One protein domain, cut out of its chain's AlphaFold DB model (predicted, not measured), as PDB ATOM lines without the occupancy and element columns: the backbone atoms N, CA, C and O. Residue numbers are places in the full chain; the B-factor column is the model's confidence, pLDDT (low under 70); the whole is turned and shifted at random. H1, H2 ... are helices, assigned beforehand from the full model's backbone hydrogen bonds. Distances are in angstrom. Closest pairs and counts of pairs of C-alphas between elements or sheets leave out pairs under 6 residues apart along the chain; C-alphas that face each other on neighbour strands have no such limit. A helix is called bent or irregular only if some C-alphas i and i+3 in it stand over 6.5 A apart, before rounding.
ATOM      1  N   ILE A 783     170.700 154.924  78.514       97.19
ATOM      2  CA  ILE A 783     169.781 153.895  79.022       97.19
ATOM      3  C   ILE A 783     170.561 152.647  79.447       97.19
ATOM      4  O   ILE A 783     170.225 152.043  80.468       97.19
ATOM      5  N   SER A 784     171.628 152.277  78.729       95.56
ATOM      6  CA  SER A 784     172.450 151.117  79.101       95.56
ATOM      7  C   SER A 784     173.102 151.254  80.486       95.56
ATOM      8  O   SER A 784     173.197 150.254  81.202       95.56
ATOM      9  N   LEU A 785     173.467 152.474  80.901       95.06
ATOM     10  CA  LEU A 785     173.992 152.763  82.244       95.06
ATOM     11  C   LEU A 785     172.874 152.841  83.286       95.06
ATOM     12  O   LEU A 785     172.983 152.222  84.343       95.06
ATOM     13  N   LEU A 786     171.763 153.517  82.965       94.75
ATOM     14  CA  LEU A 786     170.578 153.566  83.837       94.75
ATOM     15  C   LEU A 786     170.061 152.159  84.174       94.75
ATOM     16  O   LEU A 786     169.627 151.894  85.291       94.75
ATOM     17  N   SER A 787     170.158 151.235  83.221       94.19
ATOM     18  CA  SER A 787     169.845 149.819  83.400       94.19
ATOM     19  C   SER A 787     170.752 149.128  84.431       94.19
ATOM     20  O   SER A 787     170.262 148.320  85.226       94.19
ATOM     21  N   ASP A 788     172.061 149.395  84.419       91.44
ATOM     22  CA  ASP A 788     173.002 148.816  85.394       91.44
ATOM     23  C   ASP A 788     172.815 149.420  86.792       91.44
ATOM     24  O   ASP A 788     172.872 148.706  87.800       91.44
ATOM     25  N   GLU A 789     172.528 150.717  86.854       91.81
ATOM     26  CA  GLU A 789     172.180 151.412  88.093       91.81
ATOM     27  C   GLU A 789     170.893 150.858  88.696       91.81
ATOM     28  O   GLU A 789     170.873 150.539  89.881       91.81
ATOM     29  N   LEU A 790     169.854 150.646  87.882       92.50
ATOM     30  CA  LEU A 790     168.608 150.021  88.322       92.50
ATOM     31  C   LEU A 790     168.847 148.606  88.868       92.50
ATOM     32  O   LEU A 790     168.302 148.257  89.914       92.50
ATOM     33  N   SER A 791     169.670 147.789  88.202       91.62
ATOM     34  CA  SER A 791     170.042 146.463  88.721       91.62
ATOM     35  C   SER A 791     170.738 146.547  90.078       91.62
ATOM     36  O   SER A 791     170.434 145.755  90.970       91.62
ATOM     37  N   THR A 792     171.651 147.503  90.242       89.19
ATOM     38  CA  THR A 792     172.390 147.711  91.496       89.19
ATOM     39  C   THR A 792     171.460 148.187  92.609       89.19
ATOM     40  O   THR A 792     171.475 147.629  93.706       89.19
ATOM     41  N   LEU A 793     170.593 149.151  92.300       90.44
ATOM     42  CA  LEU A 793     169.575 149.681  93.197       90.44
ATOM     43  C   LEU A 793     168.607 148.588  93.658       90.44
ATOM     44  O   LEU A 793     168.394 148.430  94.853       90.44
ATOM     45  N   MET A 794     168.060 147.797  92.731       90.94
ATOM     46  CA  MET A 794     167.158 146.688  93.057       90.94
ATOM     47  C   MET A 794     167.840 145.634  93.932       90.94
ATOM     48  O   MET A 794     167.227 145.146  94.877       90.94
ATOM     49  N   ALA A 795     169.100 145.286  93.654       88.06
ATOM     50  CA  ALA A 795     169.846 144.337  94.477       88.06
ATOM     51  C   ALA A 795     170.036 144.854  95.914       88.06
ATOM     52  O   ALA A 795     169.657 144.157  96.854       88.06
ATOM     53  N   GLY A 796     170.520 146.090  96.079       88.44
ATOM     54  CA  GLY A 796     170.679 146.702  97.403       88.44
ATOM     55  C   GLY A 796     169.346 146.865  98.139       88.44
ATOM     56  O   GLY A 796     169.250 146.579  99.328       88.44
ATOM     57  N   MET A 797     168.280 147.233  97.423       89.94
ATOM     58  CA  MET A 797     166.942 147.374  97.999       89.94
ATOM     59  C   MET A 797     166.394 146.038  98.514       89.94
ATOM     60  O   MET A 797     165.797 145.994  99.589       89.94
ATOM     61  N   LYS A 798     166.625 144.936  97.787       91.19
ATOM     62  CA  LYS A 798     166.254 143.587  98.243       91.19
ATOM     63  C   LYS A 798     166.968 143.222  99.540       91.19
ATOM     64  O   LYS A 798     166.304 142.763 100.465       91.19
ATOM     65  N   GLU A 799     168.274 143.464  99.625       88.56
ATOM     66  CA  GLU A 799     169.073 143.186 100.827       88.56
ATOM     67  C   GLU A 799     168.588 144.016 102.030       88.56
ATOM     68  O   GLU A 799     168.321 143.469 103.104       88.56
ATOM     69  N   THR A 800     168.376 145.324 101.837       88.75
ATOM     70  CA  THR A 800     167.859 146.224 102.881       88.75
ATOM     71  C   THR A 800     166.471 145.802 103.360       88.75
ATOM     72  O   THR A 800     166.229 145.720 104.569       88.75
ATOM     73  N   ILE A 801     165.553 145.493 102.436       88.81
ATOM     74  CA  ILE A 801     164.199 145.045 102.781       88.81
ATOM     75  C   ILE A 801     164.246 143.688 103.483       88.81
ATOM     76  O   ILE A 801     163.574 143.524 104.496       88.81
ATOM     77  N   GLU A 802     165.044 142.725 103.018       88.81
ATOM     78  CA  GLU A 802     165.174 141.418 103.674       88.81
ATOM     79  C   GLU A 802     165.640 141.565 105.133       88.81
ATOM     80  O   GLU A 802     165.040 140.983 106.046       88.81
ATOM     81  N   ALA A 803     166.656 142.400 105.372       86.00
ATOM     82  CA  ALA A 803     167.148 142.704 106.712       86.00
ATOM     83  C   ALA A 803     166.090 143.417 107.577       86.00
ATOM     84  O   ALA A 803     165.978 143.151 108.779       86.00
ATOM     85  N   ALA A 804     165.285 144.304 106.984       81.25
ATOM     86  CA  ALA A 804     164.188 144.982 107.670       81.25
ATOM     87  C   ALA A 804     163.029 144.028 108.012       81.25
ATOM     88  O   ALA A 804     162.494 144.096 109.124       81.25
ATOM     89  N   LEU A 805     162.669 143.109 107.106       78.38
ATOM     90  CA  LEU A 805     161.620 142.101 107.305       78.38
ATOM     91  C   LEU A 805     161.915 141.237 108.538       78.38
ATOM     92  O   LEU A 805     161.014 141.028 109.353       78.38
ATOM     93  N   LEU A 806     163.176 140.820 108.724       74.19
ATOM     94  CA  LEU A 806     163.629 140.076 109.910       74.19
ATOM     95  C   LEU A 806     163.382 140.837 111.221       74.19
ATOM     96  O   LEU A 806     163.057 140.235 112.243       74.19
ATOM     97  N   LYS A 807     163.513 142.167 111.203       72.88
ATOM     98  CA  LYS A 807     163.370 143.024 112.391       72.88
ATOM     99  C   LYS A 807     161.926 143.458 112.665       72.88
ATOM    100  O   LYS A 807     161.640 143.916 113.775       72.88
ATOM    101  N   THR A 808     161.026 143.361 111.684       69.44
ATOM    102  CA  THR A 808     159.687 143.980 111.729       69.44
ATOM    103  C   THR A 808     158.569 142.999 111.366       69.44
ATOM    104  O   THR A 808     157.919 142.468 112.263       69.44
ATOM    105  N   VAL A 809     158.353 142.740 110.073       64.69
ATOM    106  CA  VAL A 809     157.205 142.000 109.517       64.69
ATOM    107  C   VAL A 809     157.138 140.560 110.014       64.69
ATOM    108  O   VAL A 809     156.050 140.032 110.239       64.69
ATOM    109  N   TRP A 810     158.287 139.935 110.273       72.50
ATOM    110  CA  TRP A 810     158.341 138.573 110.806       72.50
ATOM    111  C   TRP A 810     157.955 138.453 112.290       72.50
ATOM    112  O   TRP A 810     157.855 137.335 112.791       72.50
ATOM    113  N   LYS A 811     157.698 139.564 113.000       69.75
ATOM    114  CA  LYS A 811     157.312 139.543 114.425       69.75
ATOM    115  C   LYS A 811     155.882 139.064 114.666       69.75
ATOM    116  O   LYS A 811     155.618 138.485 115.716       69.75
ATOM    117  N   THR A 812     154.953 139.297 113.732       74.19
ATOM    118  CA  THR A 812     153.555 138.859 113.881       74.19
ATOM    119  C   THR A 812     153.173 137.859 112.793       74.19
ATOM    120  O   THR A 812     153.455 138.053 111.611       74.19
ATOM    121  N   LYS A 813     152.501 136.769 113.192       76.62
ATOM    122  CA  LYS A 813     152.071 135.707 112.263       76.62
ATOM    123  C   LYS A 813     151.160 136.239 111.150       76.62
ATOM    124  O   LYS A 813     151.256 135.779 110.017       76.62
ATOM    125  N   GLU A 814     150.314 137.220 111.463       78.44
ATOM    126  CA  GLU A 814     149.347 137.780 110.516       78.44
ATOM    127  C   GLU A 814     150.002 138.671 109.452       78.44
ATOM    128  O   GLU A 814     149.709 138.513 108.269       78.44
ATOM    129  N   MET A 815     150.930 139.560 109.830       75.25
ATOM    130  CA  MET A 815     151.652 140.373 108.840       75.25
ATOM    131  C   MET A 815     152.517 139.493 107.942       75.25
ATOM    132  O   MET A 815     152.463 139.638 106.724       75.25
ATOM    133  N   LYS A 816     153.229 138.515 108.526       79.38
ATOM    134  CA  LYS A 816     153.975 137.502 107.766       79.38
ATOM    135  C   LYS A 816     153.073 136.812 106.735       79.38
ATOM    136  O   LYS A 816     153.429 136.764 105.563       79.38
ATOM    137  N   ARG A 817     151.887 136.340 107.140       82.62
ATOM    138  CA  ARG A 817     150.903 135.711 106.239       82.62
ATOM    139  C   ARG A 817     150.516 136.628 105.079       82.62
ATOM    140  O   ARG A 817     150.611 136.214 103.926       82.62
ATOM    141  N   ARG A 818     150.087 137.857 105.374       82.94
ATOM    142  CA  ARG A 818     149.599 138.796 104.353       82.94
ATOM    143  C   ARG A 818     150.691 139.191 103.364       82.94
ATOM    144  O   ARG A 818     150.440 139.183 102.165       82.94
ATOM    145  N   SER A 819     151.900 139.471 103.850       85.31
ATOM    146  CA  SER A 819     153.024 139.840 102.984       85.31
ATOM    147  C   SER A 819     153.453 138.705 102.060       85.31
ATOM    148  O   SER A 819     153.819 138.962 100.918       85.31
ATOM    149  N   ILE A 820     153.383 137.453 102.522       87.50
ATOM    150  CA  ILE A 820     153.684 136.305 101.661       87.50
ATOM    151  C   ILE A 820     152.611 136.155 100.580       87.50
ATOM    152  O   ILE A 820     152.960 136.036  99.413       87.50
ATOM    153  N   ILE A 821     151.324 136.213 100.942       87.00
ATOM    154  CA  ILE A 821     150.222 136.090  99.971       87.00
ATOM    155  C   ILE A 821     150.292 137.194  98.904       87.00
ATOM    156  O   ILE A 821     150.139 136.892  97.727       87.00
ATOM    157  N   ASP A 822     150.575 138.441  99.292       88.25
ATOM    158  CA  ASP A 822     150.729 139.571  98.358       88.25
ATOM    159  C   ASP A 822     151.922 139.399  97.396       88.25
ATOM    160  O   ASP A 822     151.881 139.899  96.275       88.25
ATOM    161  N   ALA A 823     152.978 138.695  97.818       90.50
ATOM    162  CA  ALA A 823     154.184 138.479  97.018       90.50
ATOM    163  C   ALA A 823     154.124 137.238  96.109       90.50
ATOM    164  O   ALA A 823     154.948 137.107  95.198       90.50
ATOM    165  N   LEU A 824     153.194 136.310  96.353       90.56
ATOM    166  CA  LEU A 824     153.055 135.105  95.539       90.56
ATOM    167  C   LEU A 824     152.439 135.427  94.164       90.56
ATOM    168  O   LEU A 824     151.585 136.308  94.051       90.56
ATOM    169  N   PRO A 825     152.832 134.702  93.101       90.19
ATOM    170  CA  PRO A 825     152.169 134.803  91.805       90.19
ATOM    171  C   PRO A 825     150.660 134.541  91.876       90.19
ATOM    172  O   PRO A 825     150.201 133.726  92.677       90.19
ATOM    173  N   SER A 826     149.905 135.174  90.974       87.38
ATOM    174  CA  SER A 826     148.435 135.157  90.989       87.38
ATOM    175  C   SER A 826     147.831 133.755  90.908       87.38
ATOM    176  O   SER A 826     146.798 133.506  91.520       87.38
ATOM    177  N   PHE A 827     148.495 132.797  90.247       88.38
ATOM    178  CA  PHE A 827     147.971 131.432  90.161       88.38
ATOM    179  C   PHE A 827     147.788 130.783  91.543       88.38
ATOM    180  O   PHE A 827     146.917 129.933  91.703       88.38
ATOM    181  N   PHE A 828     148.569 131.173  92.560       88.19
ATOM    182  CA  PHE A 828     148.374 130.646  93.911       88.19
ATOM    183  C   PHE A 828     147.048 131.106  94.506       88.19
ATOM    184  O   PHE A 828     146.332 130.296  95.085       88.19
ATOM    185  N   THR A 829     146.712 132.387  94.360       85.94
ATOM    186  CA  THR A 829     145.478 132.959  94.911       85.94
ATOM    187  C   THR A 829     144.250 132.631  94.066       85.94
ATOM    188  O   THR A 829     143.147 132.579  94.599       85.94
ATOM    189  N   GLU A 830     144.433 132.357  92.773       87.31
ATOM    190  CA  GLU A 830     143.383 131.859  91.877       87.31
ATOM    191  C   GLU A 830     143.005 130.400  92.183       87.31
ATOM    192  O   GLU A 830     141.836 130.035  92.081       87.31
ATOM    193  N   MET A 831     143.982 129.566  92.561       88.19
ATOM    194  CA  MET A 831     143.802 128.110  92.663       88.19
ATOM    195  C   MET A 831     143.695 127.594  94.103       88.19
ATOM    196  O   MET A 831     143.183 126.495  94.326       88.19
ATOM    197  N   PHE A 832     144.162 128.359  95.093       88.62
ATOM    198  CA  PHE A 832     144.185 127.944  96.494       88.62
ATOM    199  C   PHE A 832     143.630 129.033  97.415       88.62
ATOM    200  O   PHE A 832     143.943 130.215  97.296       88.62
ATOM    201  N   SER A 833     142.844 128.617  98.410       87.56
ATOM    202  CA  SER A 833     142.397 129.496  99.495       87.56
ATOM    203  C   SER A 833     143.583 130.030 100.304       87.56
ATOM    204  O   SER A 833     144.569 129.312 100.506       87.56
ATOM    205  N   ALA A 834     143.435 131.215 100.894       84.38
ATOM    206  CA  ALA A 834     144.438 131.793 101.784       84.38
ATOM    207  C   ALA A 834     144.775 130.910 103.002       84.38
ATOM    208  O   ALA A 834     145.873 131.050 103.540       84.38
ATOM    209  N   GLU A 835     143.870 130.048 103.495       85.19
ATOM    210  CA  GLU A 835     144.223 129.042 104.513       85.19
ATOM    211  C   GLU A 835     145.216 128.020 103.953       85.19
ATOM    212  O   GLU A 835     146.322 127.915 104.477       85.19
ATOM    213  N   LYS A 836     144.861 127.337 102.853       87.25
ATOM    214  CA  LYS A 836     145.715 126.326 102.199       87.25
ATOM    215  C   LYS A 836     147.100 126.848 101.833       87.25
ATOM    216  O   LYS A 836     148.088 126.151 102.046       87.25
ATOM    217  N   ILE A 837     147.198 128.080 101.326       87.38
ATOM    218  CA  ILE A 837     148.500 128.692 101.018       87.38
ATOM    219  C   ILE A 837     149.399 128.684 102.265       87.38
ATOM    220  O   ILE A 837     150.574 128.331 102.194       87.38
ATOM    221  N   VAL A 838     148.850 129.022 103.428       85.12
ATOM    222  CA  VAL A 838     149.627 129.135 104.666       85.12
ATOM    223  C   VAL A 838     149.898 127.791 105.319       85.12
ATOM    224  O   VAL A 838     150.995 127.592 105.836       85.12
ATOM    225  N   SER A 839     148.920 126.888 105.321       86.25
ATOM    226  CA  SER A 839     149.039 125.601 106.009       86.25
ATOM    227  C   SER A 839     149.766 124.536 105.192       86.25
ATOM    228  O   SER A 839     150.394 123.669 105.790       86.25
ATOM    229  N   GLU A 840     149.692 124.582 103.860       87.00
ATOM    230  CA  GLU A 840     150.176 123.500 102.988       87.00
ATOM    231  C   GLU A 840     151.258 123.941 101.998       87.00
ATOM    232  O   GLU A 840     152.127 123.139 101.680       87.00
ATOM    233  N   ILE A 841     151.236 125.191 101.515       88.12
ATOM    234  CA  ILE A 841     152.148 125.647 100.450       88.12
ATOM    235  C   ILE A 841     153.420 126.276 101.025       88.12
ATOM    236  O   ILE A 841     154.529 125.835 100.726       88.12
ATOM    237  N   ILE A 842     153.276 127.295 101.876       87.12
ATOM    238  CA  ILE A 842     154.410 128.012 102.482       87.12
ATOM    239  C   ILE A 842     155.374 127.071 103.229       87.12
ATOM    240  O   ILE A 842     156.580 127.246 103.052       87.12
ATOM    241  N   PRO A 843     154.917 126.071 104.014       89.88
ATOM    242  CA  PRO A 843     155.822 125.176 104.738       89.88
ATOM    243  C   PRO A 843     156.747 124.334 103.847       89.88
ATOM    244  O   PRO A 843     157.786 123.881 104.325       89.88
ATOM    245  N   ASN A 844     156.413 124.138 102.566       90.06
ATOM    246  CA  ASN A 844     157.263 123.391 101.632       90.06
ATOM    247  C   ASN A 844     158.448 124.226 101.118       90.06
ATOM    248  O   ASN A 844     159.464 123.677 100.687       90.06
ATOM    249  N   ILE A 845     158.338 125.557 101.173       91.56
ATOM    250  CA  ILE A 845     159.323 126.486 100.619       91.56
ATOM    251  C   ILE A 845     160.368 126.822 101.697       91.56
ATOM    252  O   ILE A 845     159.997 127.195 102.812       91.56
ATOM    253  N   PRO A 846     161.681 126.771 101.393       91.44
ATOM    254  CA  PRO A 846     162.713 127.217 102.326       91.44
ATOM    255  C   PRO A 846     162.458 128.646 102.828       91.44
ATOM    256  O   PRO A 846     162.240 129.558 102.029       91.44
ATOM    257  N   GLU A 847     162.535 128.876 104.143       88.19
ATOM    258  CA  GLU A 847     162.169 130.172 104.741       88.19
ATOM    259  C   GLU A 847     162.974 131.348 104.162       88.19
ATOM    260  O   GLU A 847     162.420 132.419 103.910       88.19
ATOM    261  N   LYS A 848     164.268 131.141 103.886       89.50
ATOM    262  CA  LYS A 848     165.131 132.130 103.218       89.50
ATOM    263  C   LYS A 848     164.593 132.505 101.827       89.50
ATOM    264  O   LYS A 848     164.538 133.685 101.500       89.50
ATOM    265  N   TYR A 849     164.095 131.535 101.055       92.69
ATOM    266  CA  TYR A 849     163.489 131.776  99.739       92.69
ATOM    267  C   TYR A 849     162.181 132.573  99.846       92.69
ATOM    268  O   TYR A 849     161.952 133.502  99.069       92.69
ATOM    269  N   VAL A 850     161.338 132.267 100.839       91.12
ATOM    270  CA  VAL A 850     160.104 133.030 101.107       91.12
ATOM    271  C   VAL A 850     160.427 134.489 101.436       91.12
ATOM    272  O   VAL A 850     159.832 135.393 100.849       91.12
ATOM    273  N   ARG A 851     161.401 134.735 102.325       90.25
ATOM    274  CA  ARG A 851     161.835 136.098 102.682       90.25
ATOM    275  C   ARG A 851     162.343 136.868 101.466       90.25
ATOM    276  O   ARG A 851     161.908 137.996 101.249       90.25
ATOM    277  N   LEU A 852     163.184 136.242 100.642       92.38
ATOM    278  CA  LEU A 852     163.686 136.844  99.403       92.38
ATOM    279  C   LEU A 852     162.575 137.114  98.381       92.38
ATOM    280  O   LEU A 852     162.636 138.111  97.669       92.38
ATOM    281  N   THR A 853     161.538 136.272  98.328       93.31
ATOM    282  CA  THR A 853     160.385 136.474  97.431       93.31
ATOM    283  C   THR A 853     159.609 137.727  97.827       93.31
ATOM    284  O   THR A 853     159.333 138.578  96.981       93.31
ATOM    285  N   VAL A 854     159.330 137.888  99.126       92.25
ATOM    286  CA  VAL A 854     158.689 139.101  99.660       92.25
ATOM    287  C   VAL A 854     159.580 140.324  99.438       92.25
ATOM    288  O   VAL A 854     159.099 141.352  98.966       92.25
ATOM    289  N   ALA A 855     160.883 140.216  99.715       93.00
ATOM    290  CA  ALA A 855     161.825 141.314  99.520       93.00
ATOM    291  C   ALA A 855     161.897 141.763  98.051       93.00
ATOM    292  O   ALA A 855     161.813 142.958  97.779       93.00
ATOM    293  N   ALA A 856     161.974 140.826  97.099       94.00
ATOM    294  CA  ALA A 856     161.978 141.123  95.666       94.00
ATOM    295  C   ALA A 856     160.679 141.796  95.203       94.00
ATOM    296  O   ALA A 856     160.720 142.761  94.438       94.00
ATOM    297  N   HIS A 857     159.529 141.325  95.692       93.31
ATOM    298  CA  HIS A 857     158.229 141.925  95.388       93.31
ATOM    299  C   HIS A 857     158.123 143.368  95.892       93.31
ATOM    300  O   HIS A 857     157.760 144.268  95.130       93.31
ATOM    301  N   LEU A 858     158.492 143.612  97.151       91.50
ATOM    302  CA  LEU A 858     158.443 144.945  97.751       91.50
ATOM    303  C   LEU A 858     159.464 145.900  97.132       91.50
ATOM    304  O   LEU A 858     159.112 147.043  96.848       91.50
ATOM    305  N   ALA A 859     160.684 145.426  96.861       92.50
ATOM    306  CA  ALA A 859     161.706 146.204  96.166       92.50
ATOM    307  C   ALA A 859     161.197 146.667  94.797       92.50
ATOM    308  O   ALA A 859     161.246 147.857  94.499       92.50
ATOM    309  N   GLY A 860     160.615 145.759  94.003       92.19
ATOM    310  CA  GLY A 860     160.040 146.108  92.703       92.19
ATOM    311  C   GLY A 860     158.900 147.123  92.806       92.19
ATOM    312  O   GLY A 860     158.876 148.091  92.050       92.19
ATOM    313  N   ARG A 861     157.973 146.956  93.761       90.69
ATOM    314  CA  ARG A 861     156.879 147.923  93.980       90.69
ATOM    315  C   ARG A 861     157.408 149.303  94.358       90.69
ATOM    316  O   ARG A 861     156.910 150.295  93.829       90.69
ATOM    317  N   PHE A 862     158.392 149.366  95.247       90.19
ATOM    318  CA  PHE A 862     158.972 150.622  95.701       90.19
ATOM    319  C   PHE A 862     159.758 151.318  94.586       90.19
ATOM    320  O   PHE A 862     159.451 152.459  94.244       90.19
ATOM    321  N   VAL A 863     160.722 150.619  93.981       91.69
ATOM    322  CA  VAL A 863     161.645 151.199  92.995       91.69
ATOM    323  C   VAL A 863     160.903 151.627  91.732       91.69
ATOM    324  O   VAL A 863     161.053 152.767  91.298       91.69
ATOM    325  N   TYR A 864     160.041 150.774  91.168       91.44
ATOM    326  CA  TYR A 864     159.334 151.121  89.931       91.44
ATOM    327  C   TYR A 864     158.285 152.221  90.104       91.44
ATOM    328  O   TYR A 864     157.967 152.902  89.132       91.44
ATOM    329  N   SER A 865     157.774 152.435  91.321       86.19
ATOM    330  CA  SER A 865     156.826 153.524  91.594       86.19
ATOM    331  C   SER A 865     157.509 154.871  91.861       86.19
ATOM    332  O   SER A 865     156.825 155.890  91.872       86.19
ATOM    333  N   ASN A 866     158.833 154.898  92.066       81.88
ATOM    334  CA  ASN A 866     159.576 156.100  92.460       81.88
ATOM    335  C   ASN A 866     160.810 156.346  91.565       81.88
ATOM    336  O   ASN A 866     161.949 156.284  92.035       81.88
ATOM    337  N   PRO A 867     160.623 156.647  90.264       69.75
ATOM    338  CA  PRO A 867     161.730 156.991  89.378       69.75
ATOM    339  C   PRO A 867     162.379 158.315  89.818       69.75
ATOM    340  O   PRO A 867     161.842 159.392  89.555       69.75
ATOM    341  N   GLY A 868     163.534 158.225  90.489       60.34
ATOM    342  CA  GLY A 868     164.381 159.370  90.860       60.34
ATOM    343  C   GLY A 868     164.526 159.666  92.360       60.34
ATOM    344  O   GLY A 868     165.302 160.552  92.706       60.34
ATOM    345  N   SER A 869     163.838 158.944  93.253       62.78
ATOM    346  CA  SER A 869     164.011 159.078  94.711       62.78
ATOM    347  C   SER A 869     163.827 157.725  95.397       62.78
ATOM    348  O   SER A 869     162.724 157.191  95.477       62.78
ATOM    349  N   THR A 870     164.932 157.160  95.873       65.00
ATOM    350  CA  THR A 870     164.967 155.872  96.579       65.00
ATOM    351  C   THR A 870     165.782 155.976  97.860       65.00
ATOM    352  O   THR A 870     166.575 155.086  98.162       65.00
ATOM    353  N   ASP A 871     165.649 157.098  98.570       77.00
ATOM    354  CA  ASP A 871     166.314 157.276  99.858       77.00
ATOM    355  C   ASP A 871     165.666 156.426 100.966       77.00
ATOM    356  O   ASP A 871     164.543 155.917 100.839       77.00
ATOM    357  N   ASP A 872     166.396 156.271 102.070       75.62
ATOM    358  CA  ASP A 872     165.990 155.423 103.192       75.62
ATOM    359  C   ASP A 872     164.703 155.916 103.879       75.62
ATOM    360  O   ASP A 872     163.933 155.108 104.404       75.62
ATOM    361  N   ASN A 873     164.419 157.226 103.852       78.44
ATOM    362  CA  ASN A 873     163.216 157.800 104.463       78.44
ATOM    363  C   ASN A 873     161.964 157.486 103.635       78.44
ATOM    364  O   ASN A 873     160.909 157.154 104.192       78.44
ATOM    365  N   ALA A 874     162.077 157.557 102.308       80.88
ATOM    366  CA  ALA A 874     161.030 157.156 101.379       80.88
ATOM    367  C   ALA A 874     160.741 155.653 101.503       80.88
ATOM    368  O   ALA A 874     159.574 155.257 101.567       80.88
ATOM    369  N   LEU A 875     161.785 154.824 101.628       81.12
ATOM    370  CA  LEU A 875     161.631 153.389 101.864       81.12
ATOM    371  C   LEU A 875     160.934 153.108 103.200       81.12
ATOM    372  O   LEU A 875     159.989 152.321 103.248       81.12
ATOM    373  N   ALA A 876     161.363 153.763 104.281       78.88
ATOM    374  CA  ALA A 876     160.743 153.606 105.593       78.88
ATOM    375  C   ALA A 876     159.257 153.994 105.558       78.88
ATOM    376  O   ALA A 876     158.409 153.247 106.050       78.88
ATOM    377  N   SER A 877     158.927 155.113 104.911       81.31
ATOM    378  CA  SER A 877     157.545 155.576 104.738       81.31
ATOM    379  C   SER A 877     156.710 154.598 103.908       81.31
ATOM    380  O   SER A 877     155.572 154.294 104.269       81.31
ATOM    381  N   PHE A 878     157.281 154.049 102.831       84.19
ATOM    382  CA  PHE A 878     156.644 153.016 102.015       84.19
ATOM    383  C   PHE A 878     156.362 151.747 102.824       84.19
ATOM    384  O   PHE A 878     155.239 151.247 102.795       84.19
ATOM    385  N   LEU A 879     157.341 151.241 103.580       81.06
ATOM    386  CA  LEU A 879     157.178 150.033 104.393       81.06
ATOM    387  C   LEU A 879     156.178 150.239 105.539       81.06
ATOM    388  O   LEU A 879     155.400 149.332 105.834       81.06
ATOM    389  N   LEU A 880     156.149 151.428 106.151       79.25
ATOM    390  CA  LEU A 880     155.142 151.797 107.150       79.25
ATOM    391  C   LEU A 880     153.740 151.848 106.536       79.25
ATOM    392  O   LEU A 880     152.815 151.251 107.081       79.25
ATOM    393  N   SER A 881     153.588 152.498 105.380       81.00
ATOM    394  CA  SER A 881     152.321 152.550 104.641       81.00
ATOM    395  C   SER A 881     151.850 151.152 104.234       81.00
ATOM    396  O   SER A 881     150.698 150.793 104.468       81.00
ATOM    397  N   TYR A 882     152.756 150.314 103.725       81.19
ATOM    398  CA  TYR A 882     152.477 148.920 103.394       81.19
ATOM    399  C   TYR A 882     152.022 148.124 104.623       81.19
ATOM    400  O   TYR A 882     150.994 147.451 104.581       81.19
ATOM    401  N   SER A 883     152.737 148.249 105.745       73.81
ATOM    402  CA  SER A 883     152.379 147.601 107.010       73.81
ATOM    403  C   SER A 883     151.009 148.054 107.530       73.81
ATOM    404  O   SER A 883     150.230 147.226 108.002       73.81
ATOM    405  N   ASN A 884     150.697 149.348 107.432       73.31
ATOM    406  CA  ASN A 884     149.422 149.915 107.877       73.31
ATOM    407  C   ASN A 884     148.264 149.513 106.955       73.31
ATOM    408  O   ASN A 884     147.221 149.087 107.445       73.31
ATOM    409  N   GLY A 885     148.461 149.550 105.635       67.88
ATOM    410  CA  GLY A 885     147.473 149.093 104.653       67.88
ATOM    411  C   GLY A 885     147.183 147.595 104.775       67.88
ATOM    412  O   GLY A 885     146.033 147.167 104.666       67.88
ATOM    413  N   LEU A 886     148.198 146.794 105.119       63.81
ATOM    414  CA  LEU A 886     148.003 145.402 105.519       63.81
ATOM    415  C   LEU A 886     147.257 145.258 106.852       63.81
ATOM    416  O   LEU A 886     146.736 144.179 107.097       63.81
ATOM    417  N   GLY A 887     147.188 146.274 107.713       51.50
ATOM    418  CA  GLY A 887     146.413 146.267 108.961       51.50
ATOM    419  C   GLY A 887     144.954 146.721 108.794       51.50
ATOM    420  O   GLY A 887     144.077 146.226 109.503       51.50
ATOM    421  N   GLU A 888     144.677 147.611 107.837       45.91
ATOM    422  CA  GLU A 888     143.358 148.230 107.621       45.91
ATOM    423  C   GLU A 888     142.347 147.366 106.851       45.91
ATOM    424  O   GLU A 888     141.149 147.636 106.926       45.91
ATOM    425  N   SER A 889     142.756 146.260 106.212       42.72
ATOM    426  CA  SER A 889     141.824 145.336 105.523       42.72
ATOM    427  C   SER A 889     140.873 144.557 106.467       42.72
ATOM    428  O   SER A 889     140.339 143.509 106.107       42.72
ATOM    429  N   LYS A 890     140.681 145.022 107.704       37.44
ATOM    430  CA  LYS A 890     139.795 144.451 108.725       37.44
ATOM    431  C   LYS A 890     138.405 145.106 108.774       37.44
ATOM    432  O   LYS A 890     137.716 144.950 109.780       37.44
TER     433      LYS A 890
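This is residues 783 to 890 of the 892 residues of the protein "NAD-dependent glutamate dehydrogenase" of Amphiamblys sp. WSBS2006 (UniProt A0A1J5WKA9). Two long helices, H1 and H5, cross with H5 in the middle, and H2 packs on H5 on the side away from H1. H6 lies over this group and packs on H2 near its own last residues, while the short H3 and H4 make the far end, and residues 783 to 789 of H1 stick out. The printed part has 108 residues with six named helices, H1 to H6 in order, and no named strand; the class is all helix. It is compact, with a radius of gyration of the C-alphas of 14.7 A, and elongated, spanning 43 by 27 by 23 A.

Start with H1, residues 783 to 807, the longest helix. With residues 794 to 805 alone it touches H5, residues 847 to 865; look at the closest C-alphas, those of Lys 798 and Ala 855, 5.1 A apart. The two run opposite ways at a steep tilt of 49 degrees. With residues 850 to 858 alone, H5 touches H2, residues 813 to 823; the closest C-alphas, of Ala 823 and Val 854, are 5.3 A apart. H2 is the hub, touching three helices. It touches residues 883 to 887 of H6, residues 872 to 888, and the closest C-alphas, of Arg 818 and Leu 886, are 6.9 A apart; the tilt of 72 degrees is only just about perpendicular. H2 only just touches H4, residues 834 to 844, with 3 pairs of C-alphas within 8 A, the closest being those of Arg 817 and Val 838, 6.9 A apart. H3, residues 826 to 831, is close to H4 but not clearly touching, with the C-alphas of Phe 828 and Ile 837 closest at 7.4 A. H1 and H6 are near each other; H4 and H6 are apart. Every O i to N i+4 pair is within hydrogen-bond range in H2, H3, H5 and H6; in H1 it is 19 of 21, and in H4 3 of 7, beside 3 of 8 O i to N i+3 pairs.

Find C-alpha 783 at (169.781, 153.895, 79.022); from there H1 runs 35.7 A to C-alpha 807. H2 covers 15.6 A, H3 8.6 A and H4 15.3 A; H4 is irregular, but only just, with C-alphas 839 and 842 6.9 A apart. H5 begins at C-alpha 847, (162.169, 130.172, 104.741), and runs 27.3 A. H6 runs 24.2 A to C-alpha 888 at (143.358, 148.230, 107.621).

The two C-alphas farthest apart, of Ser 784 and Lys 890, are 44.6 A from each other. The printed part has no cut. The H5 to H6 link is short, and the others are tight. Mean pLDDT of the printed part is 83.3; look for values under 70 at residues 808 to 809, 811, 867 to 870 and 885 to 890.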